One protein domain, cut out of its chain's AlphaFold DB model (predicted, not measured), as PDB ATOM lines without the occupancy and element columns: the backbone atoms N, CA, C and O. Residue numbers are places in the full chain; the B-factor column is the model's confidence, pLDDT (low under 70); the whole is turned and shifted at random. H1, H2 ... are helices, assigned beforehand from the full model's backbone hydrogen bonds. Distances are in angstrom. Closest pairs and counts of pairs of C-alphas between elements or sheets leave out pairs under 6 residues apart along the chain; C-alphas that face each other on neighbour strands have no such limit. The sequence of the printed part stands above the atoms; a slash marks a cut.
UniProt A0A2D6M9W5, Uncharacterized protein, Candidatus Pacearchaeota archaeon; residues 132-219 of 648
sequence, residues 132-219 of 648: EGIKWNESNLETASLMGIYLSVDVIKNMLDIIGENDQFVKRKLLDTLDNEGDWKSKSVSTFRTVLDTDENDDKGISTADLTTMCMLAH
ATOM      1  N   GLU A 132     185.391 245.949 301.537       57.66
ATOM      2  CA  GLU A 132     186.776 246.174 301.074       57.66
ATOM      3  C   GLU A 132     187.576 247.436 301.532       57.66
ATOM      4  O   GLU A 132     188.637 247.674 300.962       57.66
ATOM      5  N   GLY A 133     187.161 248.188 302.569       65.94
ATOM      6  CA  GLY A 133     187.844 249.398 303.064       65.94
ATOM      7  C   GLY A 133     189.272 249.168 303.592       65.94
ATOM      8  O   GLY A 133     189.904 248.132 303.355       65.94
ATOM      9  N   ILE A 134     189.831 250.112 304.359       78.88
ATOM     10  CA  ILE A 134     191.242 250.010 304.774       78.88
ATOM     11  C   ILE A 134     191.458 248.801 305.697       78.88
ATOM     12  O   ILE A 134     190.944 248.703 306.812       78.88
ATOM     13  N   LYS A 135     192.320 247.875 305.266       85.69
ATOM     14  CA  LYS A 135     192.898 246.871 306.166       85.69
ATOM     15  C   LYS A 135     193.978 247.545 307.007       85.69
ATOM     16  O   LYS A 135     195.094 247.729 306.527       85.69
ATOM     17  N   TRP A 136     193.652 247.905 308.245       84.56
ATOM     18  CA  TRP A 136     194.560 248.546 309.207       84.56
ATOM     19  C   TRP A 136     195.659 247.605 309.725       84.56
ATOM     20  O   TRP A 136     195.686 247.233 310.895       84.56
ATOM     21  N   ASN A 137     196.555 247.194 308.830       86.06
ATOM     22  CA  ASN A 137     197.829 246.574 309.182       86.06
ATOM     23  C   ASN A 137     198.859 247.641 309.601       86.06
ATOM     24  O   ASN A 137     198.618 248.834 309.421       86.06
ATOM     25  N   GLU A 138     200.003 247.190 310.123       86.12
ATOM     26  CA  GLU A 138     201.133 248.028 310.569       86.12
ATOM     27  C   GLU A 138     201.491 249.103 309.525       86.12
ATOM     28  O   GLU A 138     201.312 250.291 309.772       86.12
ATOM     29  N   SER A 139     201.819 248.690 308.296       91.94
ATOM     30  CA  SER A 139     202.220 249.600 307.210       91.94
ATOM     31  C   SER A 139     201.182 250.688 306.895       91.94
ATOM     32  O   SER A 139     201.548 251.833 306.629       91.94
ATOM     33  N   ASN A 140     199.887 250.358 306.897       93.88
ATOM     34  CA  ASN A 140     198.827 251.337 306.645       93.88
ATOM     35  C   ASN A 140     198.672 252.298 307.827       93.88
ATOM     36  O   ASN A 140     198.583 253.505 307.621       93.88
ATOM     37  N   LEU A 141     198.694 251.784 309.056       94.00
ATOM     38  CA  LEU A 141     198.616 252.605 310.262       94.00
ATOM     39  C   LEU A 141     199.763 253.622 310.308       94.00
ATOM     40  O   LEU A 141     199.525 254.818 310.451       94.00
ATOM     41  N   GLU A 142     200.986 253.152 310.080       96.38
ATOM     42  CA  GLU A 142     202.195 253.976 310.040       96.38
ATOM     43  C   GLU A 142     202.131 255.039 308.937       96.38
ATOM     44  O   GLU A 142     202.403 256.212 309.183       96.38
ATOM     45  N   THR A 143     201.716 254.648 307.724       97.75
ATOM     46  CA  THR A 143     201.588 255.579 306.589       97.75
ATOM     47  C   THR A 143     200.581 256.688 306.896       97.75
ATOM     48  O   THR A 143     200.840 257.845 306.578       97.75
ATOM     49  N   ALA A 144     199.448 256.361 307.528       97.50
ATOM     50  CA  ALA A 144     198.444 257.353 307.905       97.50
ATOM     51  C   ALA A 144     198.966 258.308 308.989       97.50
ATOM     52  O   ALA A 144     198.769 259.515 308.879       97.50
ATOM     53  N   SER A 145     199.693 257.803 309.991       97.88
ATOM     54  CA  SER A 145     200.347 258.656 310.988       97.88
ATOM     55  C   SER A 145     201.329 259.640 310.350       97.88
ATOM     56  O   SER A 145     201.295 260.826 310.660       97.88
ATOM     57  N   LEU A 146     202.166 259.186 309.414       98.38
ATOM     58  CA  LEU A 146     203.194 260.022 308.780       98.38
ATOM     59  C   LEU A 146     202.630 261.163 307.914       98.38
ATOM     60  O   LEU A 146     203.339 262.137 307.663       98.38
ATOM     61  N   MET A 147     201.347 261.124 307.529       98.00
ATOM     62  CA  MET A 147     200.669 262.273 306.905       98.00
ATOM     63  C   MET A 147     200.701 263.525 307.795       98.00
ATOM     64  O   MET A 147     200.759 264.642 307.284       98.00
ATOM     65  N   GLY A 148     200.733 263.345 309.120       97.31
ATOM     66  CA  GLY A 148     200.826 264.433 310.092       97.31
ATOM     67  C   GLY A 148     202.101 265.271 310.000       97.31
ATOM     68  O   GLY A 148     202.142 266.359 310.554       97.31
ATOM     69  N   ILE A 149     203.127 264.812 309.274       96.75
ATOM     70  CA  ILE A 149     204.338 265.606 309.010       96.75
ATOM     71  C   ILE A 149     204.037 266.792 308.080       96.75
ATOM     72  O   ILE A 149     204.668 267.841 308.195       96.75
ATOM     73  N   TYR A 150     203.074 266.634 307.170       96.38
ATOM     74  CA  TYR A 150     202.745 267.629 306.140       96.38
ATOM     75  C   TYR A 150     201.450 268.392 306.425       96.38
ATOM     76  O   TYR A 150     201.188 269.425 305.808       96.38
ATOM     77  N   LEU A 151     200.629 267.888 307.343       96.12
ATOM     78  CA  LEU A 151     199.367 268.497 307.740       96.12
ATOM     79  C   LEU A 151     199.535 269.181 309.097       96.12
ATOM     80  O   LEU A 151     200.020 268.566 310.043       96.12
ATOM     81  N   SER A 152     199.122 270.446 309.212       95.81
ATOM     82  CA  SER A 152     199.152 271.153 310.496       95.81
ATOM     83  C   SER A 152     198.034 270.682 311.427       95.81
ATOM     84  O   SER A 152     196.983 270.222 310.973       95.81
ATOM     85  N   VAL A 153     198.241 270.866 312.733       96.31
ATOM     86  CA  VAL A 153     197.276 270.496 313.780       96.31
ATOM     87  C   VAL A 153     195.894 271.094 313.495       96.31
ATOM     88  O   VAL A 153     194.900 270.373 313.508       96.31
ATOM     89  N   ASP A 154     195.827 272.383 313.151       96.75
ATOM     90  CA  ASP A 154     194.560 273.077 312.880       96.75
ATOM     91  C   ASP A 154     193.848 272.558 311.626       96.75
ATOM     92  O   ASP A 154     192.622 272.445 311.608       96.75
ATOM     93  N   VAL A 155     194.603 272.202 310.579       97.19
ATOM     94  CA  VAL A 155     194.024 271.621 309.360       97.19
ATOM     95  C   VAL A 155     193.386 270.274 309.675       97.19
ATOM     96  O   VAL A 155     192.270 270.018 309.225       97.19
ATOM     97  N   ILE A 156     194.056 269.434 310.467       96.44
ATOM     98  CA  ILE A 156     193.543 268.108 310.820       96.44
ATOM     99  C   ILE A 156     192.341 268.212 311.760       96.44
ATOM    100  O   ILE A 156     191.374 267.483 311.559       96.44
ATOM    101  N   LYS A 157     192.349 269.133 312.732       93.94
ATOM    102  CA  LYS A 157     191.182 269.397 313.593       93.94
ATOM    103  C   LYS A 157     189.967 269.810 312.774       93.94
ATOM    104  O   LYS A 157     188.930 269.170 312.868       93.94
ATOM    105  N   ASN A 158     190.136 270.780 311.876       94.38
ATOM    106  CA  ASN A 158     189.063 271.178 310.971       94.38
ATOM    107  C   ASN A 158     188.594 270.014 310.082       94.38
ATOM    108  O   ASN A 158     187.409 269.905 309.804       94.38
ATOM    109  N   MET A 159     189.501 269.138 309.633       94.62
ATOM    110  CA  MET A 159     189.108 267.924 308.911       94.62
ATOM    111  C   MET A 159     188.284 266.983 309.797       94.62
ATOM    112  O   MET A 159     187.257 266.511 309.335       94.62
ATOM    113  N   LEU A 160     188.695 266.726 311.043       86.88
ATOM    114  CA  LEU A 160     187.953 265.886 311.989       86.88
ATOM    115  C   LEU A 160     186.541 266.425 312.259       86.88
ATOM    116  O   LEU A 160     185.606 265.631 312.288       86.88
ATOM    117  N   ASP A 161     186.390 267.746 312.382       85.56
ATOM    118  CA  ASP A 161     185.109 268.406 312.665       85.56
ATOM    119  C   ASP A 161     184.098 268.305 311.509       85.56
ATOM    120  O   ASP A 161     182.896 268.360 311.743       85.56
ATOM    121  N   ILE A 162     184.571 268.153 310.265       83.38
ATOM    122  CA  ILE A 162     183.716 268.119 309.062       83.38
ATOM    123  C   ILE A 162     183.604 266.728 308.425       83.38
ATOM    124  O   ILE A 162     182.976 266.590 307.372       83.38
ATOM    125  N   ILE A 163     184.223 265.692 309.002       79.75
ATOM    126  CA  ILE A 163     184.043 264.308 308.537       79.75
ATOM    127  C   ILE A 163     182.570 263.909 308.683       79.75
ATOM    128  O   ILE A 163     181.906 264.232 309.661       79.75
ATOM    129  N   GLY A 164     182.041 263.209 307.685       73.75
ATOM    130  CA  GLY A 164     180.624 262.891 307.545       73.75
ATOM    131  C   GLY A 164     179.818 264.027 306.915       73.75
ATOM    132  O   GLY A 164     178.854 263.755 306.208       73.75
ATOM    133  N   GLU A 165     180.217 265.288 307.079       75.38
ATOM    134  CA  GLU A 165     179.565 266.428 306.420       75.38
ATOM    135  C   GLU A 165     180.203 266.756 305.064       75.38
ATOM    136  O   GLU A 165     179.500 267.072 304.102       75.38
ATOM    137  N   ASN A 166     181.530 266.651 304.967       82.25
ATOM    138  CA  ASN A 166     182.314 267.024 303.792       82.25
ATOM    139  C   ASN A 166     183.508 266.079 303.558       82.25
ATOM    140  O   ASN A 166     184.666 266.500 303.446       82.25
ATOM    141  N   ASP A 167     183.219 264.784 303.437       82.56
ATOM    142  CA  ASP A 167     184.234 263.742 303.232       82.56
ATOM    143  C   ASP A 167     185.083 263.975 301.975       82.56
ATOM    144  O   ASP A 167     186.272 263.673 301.966       82.56
ATOM    145  N   GLN A 168     184.527 264.577 300.921       86.50
ATOM    146  CA  GLN A 168     185.258 264.859 299.679       86.50
ATOM    147  C   GLN A 168     186.399 265.867 299.867       86.50
ATOM    148  O   GLN A 168     187.473 265.709 299.280       86.50
ATOM    149  N   PHE A 169     186.201 266.891 300.703       90.62
ATOM    150  CA  PHE A 169     187.280 267.811 301.060       90.62
ATOM    151  C   PHE A 169     188.388 267.085 301.830       90.62
ATOM    152  O   PHE A 169     189.568 267.240 301.507       90.62
ATOM    153  N   VAL A 170     188.003 266.262 302.811       92.50
ATOM    154  CA  VAL A 170     188.930 265.490 303.648       92.50
ATOM    155  C   VAL A 170     189.745 264.523 302.784       92.50
ATOM    156  O   VAL A 170     190.975 264.548 302.835       92.50
ATOM    157  N   LYS A 171     189.084 263.744 301.915       93.25
ATOM    158  CA  LYS A 171     189.719 262.822 300.960       93.25
ATOM    159  C   LYS A 171     190.762 263.528 300.103       93.25
ATOM    160  O   LYS A 171     191.899 263.067 300.025       93.25
ATOM    161  N   ARG A 172     190.410 264.677 299.513       94.62
ATOM    162  CA  ARG A 172     191.332 265.450 298.667       94.62
ATOM    163  C   ARG A 172     192.562 265.913 299.439       94.62
ATOM    164  O   ARG A 172     193.668 265.750 298.949       94.62
ATOM    165  N   LYS A 173     192.396 266.414 300.666       97.25
ATOM    166  CA  LYS A 173     193.536 266.817 301.504       97.25
ATOM    167  C   LYS A 173     194.467 265.656 301.848       97.25
ATOM    168  O   LYS A 173     195.687 265.829 301.826       97.25
ATOM    169  N   LEU A 174     193.915 264.478 302.132       96.94
ATOM    170  CA  LEU A 174     194.711 263.274 302.383       96.94
ATOM    171  C   LEU A 174     195.439 262.800 301.112       96.94
ATOM    172  O   LEU A 174     196.610 262.432 301.189       96.94
ATOM    173  N   LEU A 175     194.792 262.860 299.945       96.12
ATOM    174  CA  LEU A 175     195.406 262.544 298.648       96.12
ATOM    175  C   LEU A 175     196.546 263.506 298.300       96.12
ATOM    176  O   LEU A 175     197.650 263.043 298.022       96.12
ATOM    177  N   ASP A 176     196.312 264.816 298.410       96.56
ATOM    178  CA  ASP A 176     197.329 265.852 298.186       96.56
ATOM    179  C   ASP A 176     198.542 265.628 299.109       96.56
ATOM    180  O   ASP A 176     199.693 265.856 298.734       96.56
ATOM    181  N   THR A 177     198.306 265.136 300.331       96.62
ATOM    182  CA  THR A 177     199.383 264.821 301.277       96.62
ATOM    183  C   THR A 177     200.282 263.696 300.762       96.62
ATOM    184  O   THR A 177     201.504 263.794 300.875       96.62
ATOM    185  N   LEU A 178     199.704 262.666 300.137       95.44
ATOM    186  CA  LEU A 178     200.437 261.537 299.552       95.44
ATOM    187  C   LEU A 178     201.258 261.903 298.307       95.44
ATOM    188  O   LEU A 178     202.054 261.075 297.858       95.44
ATOM    189  N   ASP A 179     201.054 263.091 297.728       94.06
ATOM    190  CA  ASP A 179     201.866 263.620 296.625       94.06
ATOM    191  C   ASP A 179     203.160 264.299 297.111       94.06
ATOM    192  O   ASP A 179     204.049 264.571 296.302       94.06
ATOM    193  N   ASN A 180     203.311 264.548 298.419       93.75
ATOM    194  CA  ASN A 180     204.542 265.118 298.963       93.75
ATOM    195  C   ASN A 180     205.709 264.127 298.878       93.75
ATOM    196  O   ASN A 180     205.563 262.927 299.136       93.75
ATOM    197  N   GLU A 181     206.901 264.654 298.583       89.50
ATOM    198  CA  GLU A 181     208.140 263.877 298.603       89.50
ATOM    199  C   GLU A 181     208.413 263.332 300.010       89.50
ATOM    200  O   GLU A 181     208.640 264.097 300.952       89.50
ATOM    201  N   GLY A 182     208.434 262.006 300.134       91.62
ATOM    202  CA  GLY A 182     208.699 261.293 301.378       91.62
ATOM    203  C   GLY A 182     209.034 259.824 301.125       91.62
ATOM    204  O   GLY A 182     208.714 259.270 300.070       91.62
ATOM    205  N   ASP A 183     209.681 259.174 302.092       96.25
ATOM    206  CA  ASP A 183     210.076 257.764 302.007       96.25
ATOM    207  C   ASP A 183     208.896 256.817 302.290       96.25
ATOM    208  O   ASP A 183     208.934 255.998 303.206       96.25
ATOM    209  N   TRP A 184     207.808 256.940 301.535       96.69
ATOM    210  CA  TRP A 184     206.562 256.217 301.785       96.69
ATOM    211  C   TRP A 184     206.629 254.713 301.473       96.69
ATOM    212  O   TRP A 184     207.264 254.271 300.510       96.69
ATOM    213  N   LYS A 185     205.845 253.896 302.191       95.44
ATOM    214  CA  LYS A 185     205.552 252.512 301.772       95.44
ATOM    215  C   LYS A 185     204.626 252.507 300.553       95.44
ATOM    216  O   LYS A 185     203.412 252.656 300.676       95.44
ATOM    217  N   SER A 186     205.185 252.238 299.373       93.69
ATOM    218  CA  SER A 186     204.462 252.280 298.088       93.69
ATOM    219  C   SER A 186     203.152 251.478 298.054       93.69
ATOM    220  O   SER A 186     202.164 251.940 297.487       93.69
ATOM    221  N   LYS A 187     203.102 250.304 298.696       94.19
ATOM    222  CA  LYS A 187     201.876 249.488 298.791       94.19
ATOM    223  C   LYS A 187     200.771 250.164 299.607       94.19
ATOM    224  O   LYS A 187     199.607 250.080 299.225       94.19
ATOM    225  N   SER A 188     201.122 250.824 300.708       94.50
ATOM    226  CA  SER A 188     200.165 251.559 301.541       94.50
ATOM    227  C   SER A 188     199.675 252.815 300.834       94.50
ATOM    228  O   SER A 188     198.472 253.028 300.768       94.50
ATOM    229  N   VAL A 189     200.574 253.567 300.186       96.06
ATOM    230  CA  VAL A 189     200.193 254.715 299.343       96.06
ATOM    231  C   VAL A 189     199.232 254.293 298.239       96.06
ATOM    232  O   VAL A 189     198.192 254.918 298.063       96.06
ATOM    233  N   SER A 190     199.542 253.213 297.517       94.25
ATOM    234  CA  SER A 190     198.652 252.687 296.479       94.25
ATOM    235  C   SER A 190     197.297 252.280 297.051       94.25
ATOM    236  O   SER A 190     196.283 252.559 296.425       94.25
ATOM    237  N   THR A 191     197.272 251.655 298.232       92.56
ATOM    238  CA  THR A 191     196.027 251.269 298.911       92.56
ATOM    239  C   THR A 191     195.188 252.500 299.248       92.56
ATOM    240  O   THR A 191     194.002 252.527 298.941       92.56
ATOM    241  N   PHE A 192     195.806 253.526 299.837       94.69
ATOM    242  CA  PHE A 192     195.133 254.766 300.215       94.69
ATOM    243  C   PHE A 192     194.610 255.539 299.018       94.69
ATOM    244  O   PHE A 192     193.456 255.945 299.048       94.69
ATOM    245  N   ARG A 193     195.394 255.675 297.944       94.12
ATOM    246  CA  ARG A 193     194.909 256.306 296.710       94.12
ATOM    247  C   ARG A 193     193.680 255.590 296.175       94.12
ATOM    248  O   ARG A 193     192.661 256.231 295.976       94.12
ATOM    249  N   THR A 194     193.730 254.260 296.069       90.88
ATOM    250  CA  THR A 194     192.578 253.477 295.609       90.88
ATOM    251  C   THR A 194     191.327 253.759 296.440       90.88
ATOM    252  O   THR A 194     190.297 254.085 295.865       90.88
ATOM    253  N   VAL A 195     191.389 253.671 297.772       88.62
ATOM    254  CA  VAL A 195     190.180 253.829 298.609       88.62
ATOM    255  C   VAL A 195     189.715 255.285 298.749       88.62
ATOM    256  O   VAL A 195     188.523 255.517 298.930       88.62
ATOM    257  N   LEU A 196     190.626 256.264 298.671       90.56
ATOM    258  CA  LEU A 196     190.304 257.694 298.758       90.56
ATOM    259  C   LEU A 196     189.741 258.242 297.437       90.56
ATOM    260  O   LEU A 196     188.852 259.090 297.484       90.56
ATOM    261  N   ASP A 197     190.228 257.758 296.288       87.75
ATOM    262  CA  ASP A 197     189.734 258.132 294.951       87.75
ATOM    263  C   ASP A 197     188.422 257.420 294.580       87.75
ATOM    264  O   ASP A 197     187.728 257.829 293.648       87.75
ATOM    265  N   THR A 198     188.075 256.347 295.292       81.06
ATOM    266  CA  THR A 198     186.836 255.597 295.067       81.06
ATOM    267  C   THR A 198     185.626 256.350 295.644       81.06
ATOM    268  O   THR A 198     185.686 256.939 296.730       81.06
ATOM    269  N   ASP A 199     184.517 256.342 294.894       69.31
ATOM    270  CA  ASP A 199     183.253 256.981 295.283       69.31
ATOM    271  C   ASP A 199     182.761 256.432 296.634       69.31
ATOM    272  O   ASP A 199     182.918 255.254 296.939       69.31
ATOM    273  N   GLU A 200     182.165 257.288 297.464       60.16
ATOM    274  CA  GLU A 200     181.610 256.896 298.769       60.16
ATOM    275  C   GLU A 200     180.412 255.942 298.668       60.16
ATOM    276  O   GLU A 200     180.094 255.257 299.637       60.16
ATOM    277  N   ASN A 201     179.770 255.879 297.499       57.38
ATOM    278  CA  ASN A 201     178.681 254.947 297.209       57.38
ATOM    279  C   ASN A 201     179.167 253.612 296.629       57.38
ATOM    280  O   ASN A 201     178.364 252.689 296.470       57.38
ATOM    281  N   ASP A 202     180.449 253.517 296.273       62.75
ATOM    282  CA  ASP A 202     181.066 252.266 295.851       62.75
ATOM    283  C   ASP A 202     181.411 251.465 297.101       62.75
ATOM    284  O   ASP A 202     181.906 251.993 298.102       62.75
ATOM    285  N   ASP A 203     181.124 250.170 297.053       60.00
ATOM    286  CA  ASP A 203     181.330 249.315 298.197       60.00
ATOM    287  C   ASP A 203     182.809 249.238 298.575       60.00
ATOM    288  O   ASP A 203     183.051 248.946 299.728       60.00
ATOM    289  N   LYS A 204     183.751 249.597 297.690       65.38
ATOM    290  CA  LYS A 204     185.211 249.657 297.910       65.38
ATOM    291  C   LYS A 204     185.740 251.024 298.359       65.38
ATOM    292  O   LYS A 204     186.956 251.194 298.504       65.38
ATOM    293  N   GLY A 205     184.858 252.008 298.529       68.88
ATOM    294  CA  GLY A 205     185.204 253.345 298.998       68.88
ATOM    295  C   GLY A 205     185.643 253.368 300.463       68.88
ATOM    296  O   GLY A 205     185.342 252.475 301.259       68.88
ATOM    297  N   ILE A 206     186.374 254.415 300.845       78.88
ATOM    298  CA  ILE A 206     186.722 254.635 302.251       78.88
ATOM    299  C   ILE A 206     185.476 254.977 303.086       78.88
ATOM    300  O   ILE A 206     184.648 255.796 302.686       78.88
ATOM    301  N   SER A 207     185.364 254.371 304.270       77.44
ATOM    302  CA  SER A 207     184.296 254.676 305.226       77.44
ATOM    303  C   SER A 207     184.600 255.936 306.045       77.44
ATOM    304  O   SER A 207     185.764 256.272 306.271       77.44
ATOM    305  N   THR A 208     183.565 256.591 306.577       76.00
ATOM    306  CA  THR A 208     183.714 257.708 307.528       76.00
ATOM    307  C   THR A 208     184.583 257.309 308.730       76.00
ATOM    308  O   THR A 208     185.481 258.050 309.111       76.00
ATOM    309  N   ALA A 209     184.412 256.097 309.271       76.44
ATOM    310  CA  ALA A 209     185.224 255.595 310.385       76.44
ATOM    311  C   ALA A 209     186.713 255.408 310.021       76.44
ATOM    312  O   ALA A 209     187.601 255.673 310.841       76.44
ATOM    313  N   ASP A 210     187.004 254.967 308.794       84.06
ATOM    314  CA  ASP A 210     188.376 254.862 308.294       84.06
ATOM    315  C   ASP A 210     188.989 256.247 308.053       84.06
ATOM    316  O   ASP A 210     190.140 256.463 308.430       84.06
ATOM    317  N   LEU A 211     188.221 257.204 307.514       84.12
ATOM    318  CA  LEU A 211     188.639 258.605 307.388       84.12
ATOM    319  C   LEU A 211     188.964 259.214 308.755       84.12
ATOM    320  O   LEU A 211     190.038 259.790 308.925       84.12
ATOM    321  N   THR A 212     188.093 259.028 309.752       85.56
ATOM    322  CA  THR A 212     188.347 259.474 311.128       85.56
ATOM    323  C   THR A 212     189.625 258.846 311.667       85.56
ATOM    324  O   THR A 212     190.472 259.554 312.204       85.56
ATOM    325  N   THR A 213     189.819 257.538 311.475       87.81
ATOM    326  CA  THR A 213     191.034 256.847 311.928       87.81
ATOM    327  C   THR A 213     192.290 257.409 311.252       87.81
ATOM    328  O   THR A 213     193.279 257.655 311.941       87.81
ATOM    329  N   MET A 214     192.266 257.664 309.936       94.44
ATOM    330  CA  MET A 214     193.380 258.305 309.223       94.44
ATOM    331  C   MET A 214     193.707 259.681 309.808       94.44
ATOM    332  O   MET A 214     194.862 259.943 310.144       94.44
ATOM    333  N   CYS A 215     192.696 260.537 309.981       93.88
ATOM    334  CA  CYS A 215     192.876 261.880 310.525       93.88
ATOM    335  C   CYS A 215     193.378 261.854 311.972       93.88
ATOM    336  O   CYS A 215     194.298 262.594 312.299       93.88
ATOM    337  N   MET A 216     192.857 260.968 312.825       94.00
ATOM    338  CA  MET A 216     193.333 260.801 314.204       94.00
ATOM    339  C   MET A 216     194.815 260.423 314.269       94.00
ATOM    340  O   MET A 216     195.565 260.970 315.076       94.00
ATOM    341  N   LEU A 217     195.241 259.472 313.433       96.00
ATOM    342  CA  LEU A 217     196.634 259.029 313.357       96.00
ATOM    343  C   LEU A 217     197.555 260.171 312.915       96.00
ATOM    344  O   LEU A 217     198.600 260.387 313.530       96.00
ATOM    345  N   ALA A 218     197.150 260.911 311.879       98.12
ATOM    346  CA  ALA A 218     197.876 262.081 311.399       98.12
ATOM    347  C   ALA A 218     197.918 263.200 312.453       98.12
ATOM    348  O   ALA A 218     198.942 263.860 312.608       98.12
ATOM    349  N   HIS A 219     196.834 263.399 313.210       97.44
ATOM    350  CA  HIS A 219     196.733 264.441 314.232       97.44
ATOM    351  C   HIS A 219     197.799 264.274 315.315       97.44
ATOM    352  O   HIS A 219     198.523 265.221 315.615       97.44
TER     353      HIS A 219
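Overview. This is residues 132 to 219 of the 648 residues of an uncharacterized protein of Candidatus Pacearchaeota archaeon (UniProt A0A2D6M9W5). Two pairs of side-by-side helices, H2 with H5 and H3 with H4, lie in two layers, and H1 crosses one end, packing on H5, H4 and H3. H2, H3 and H5 form a bundle, three helices side by side. The printed part has 88 residues with five named helices, H1 to H5 in chain order, and no named strand; its class is all helix. It is compact and rounded, with a radius of gyration of the C-alphas of 11.7 A and spans of 32 by 28 by 20 A.

Arrangement. H1, residues 138 to 149, touches H5, residues 208 to 219, at a steep tilt of 58 degrees, the closest C-alphas being those of Gly 148 and Ala 218, 4.0 A apart. With residues 139 to 143 alone, H1 touches H4, residues 186 to 197, about perpendicular at 74 degrees; the closest C-alphas, of Asn 140 and Ser 188, are 5.3 A apart. H2, residues 153 to 162, touches H5 at a shallow tilt of 13 degrees, opposite ways, closest at the C-alphas of Ile 156 and His 219, 5.9 A. H3, residues 167 to 178, forms a helical hairpin with H4; the closest C-alphas, of Lys 171 and Leu 196, are 5.6 A apart. H2 and H4 are apart. Every O i to N i+4 pair is within hydrogen-bond range in H2, H3, H4 and H5, and 6 of 8 are in H1.

Along the chain. H1 begins at C-alpha 138 (201.133, 248.028, 310.569) and is 17.9 A long. H2 measures 14.6 A, H3 16.8 A and H4 16.2 A. H5, 16.1 A, ends at C-alpha 219 (196.733, 264.441, 314.232).

Size, cuts and confidence. The C-alphas farthest apart, of Glu 165 and Asp 183, are 32.0 A apart. The printed part has no cut, and no link is long. The model's pLDDT is under 70 at residues 132 to 133 and 199 to 205.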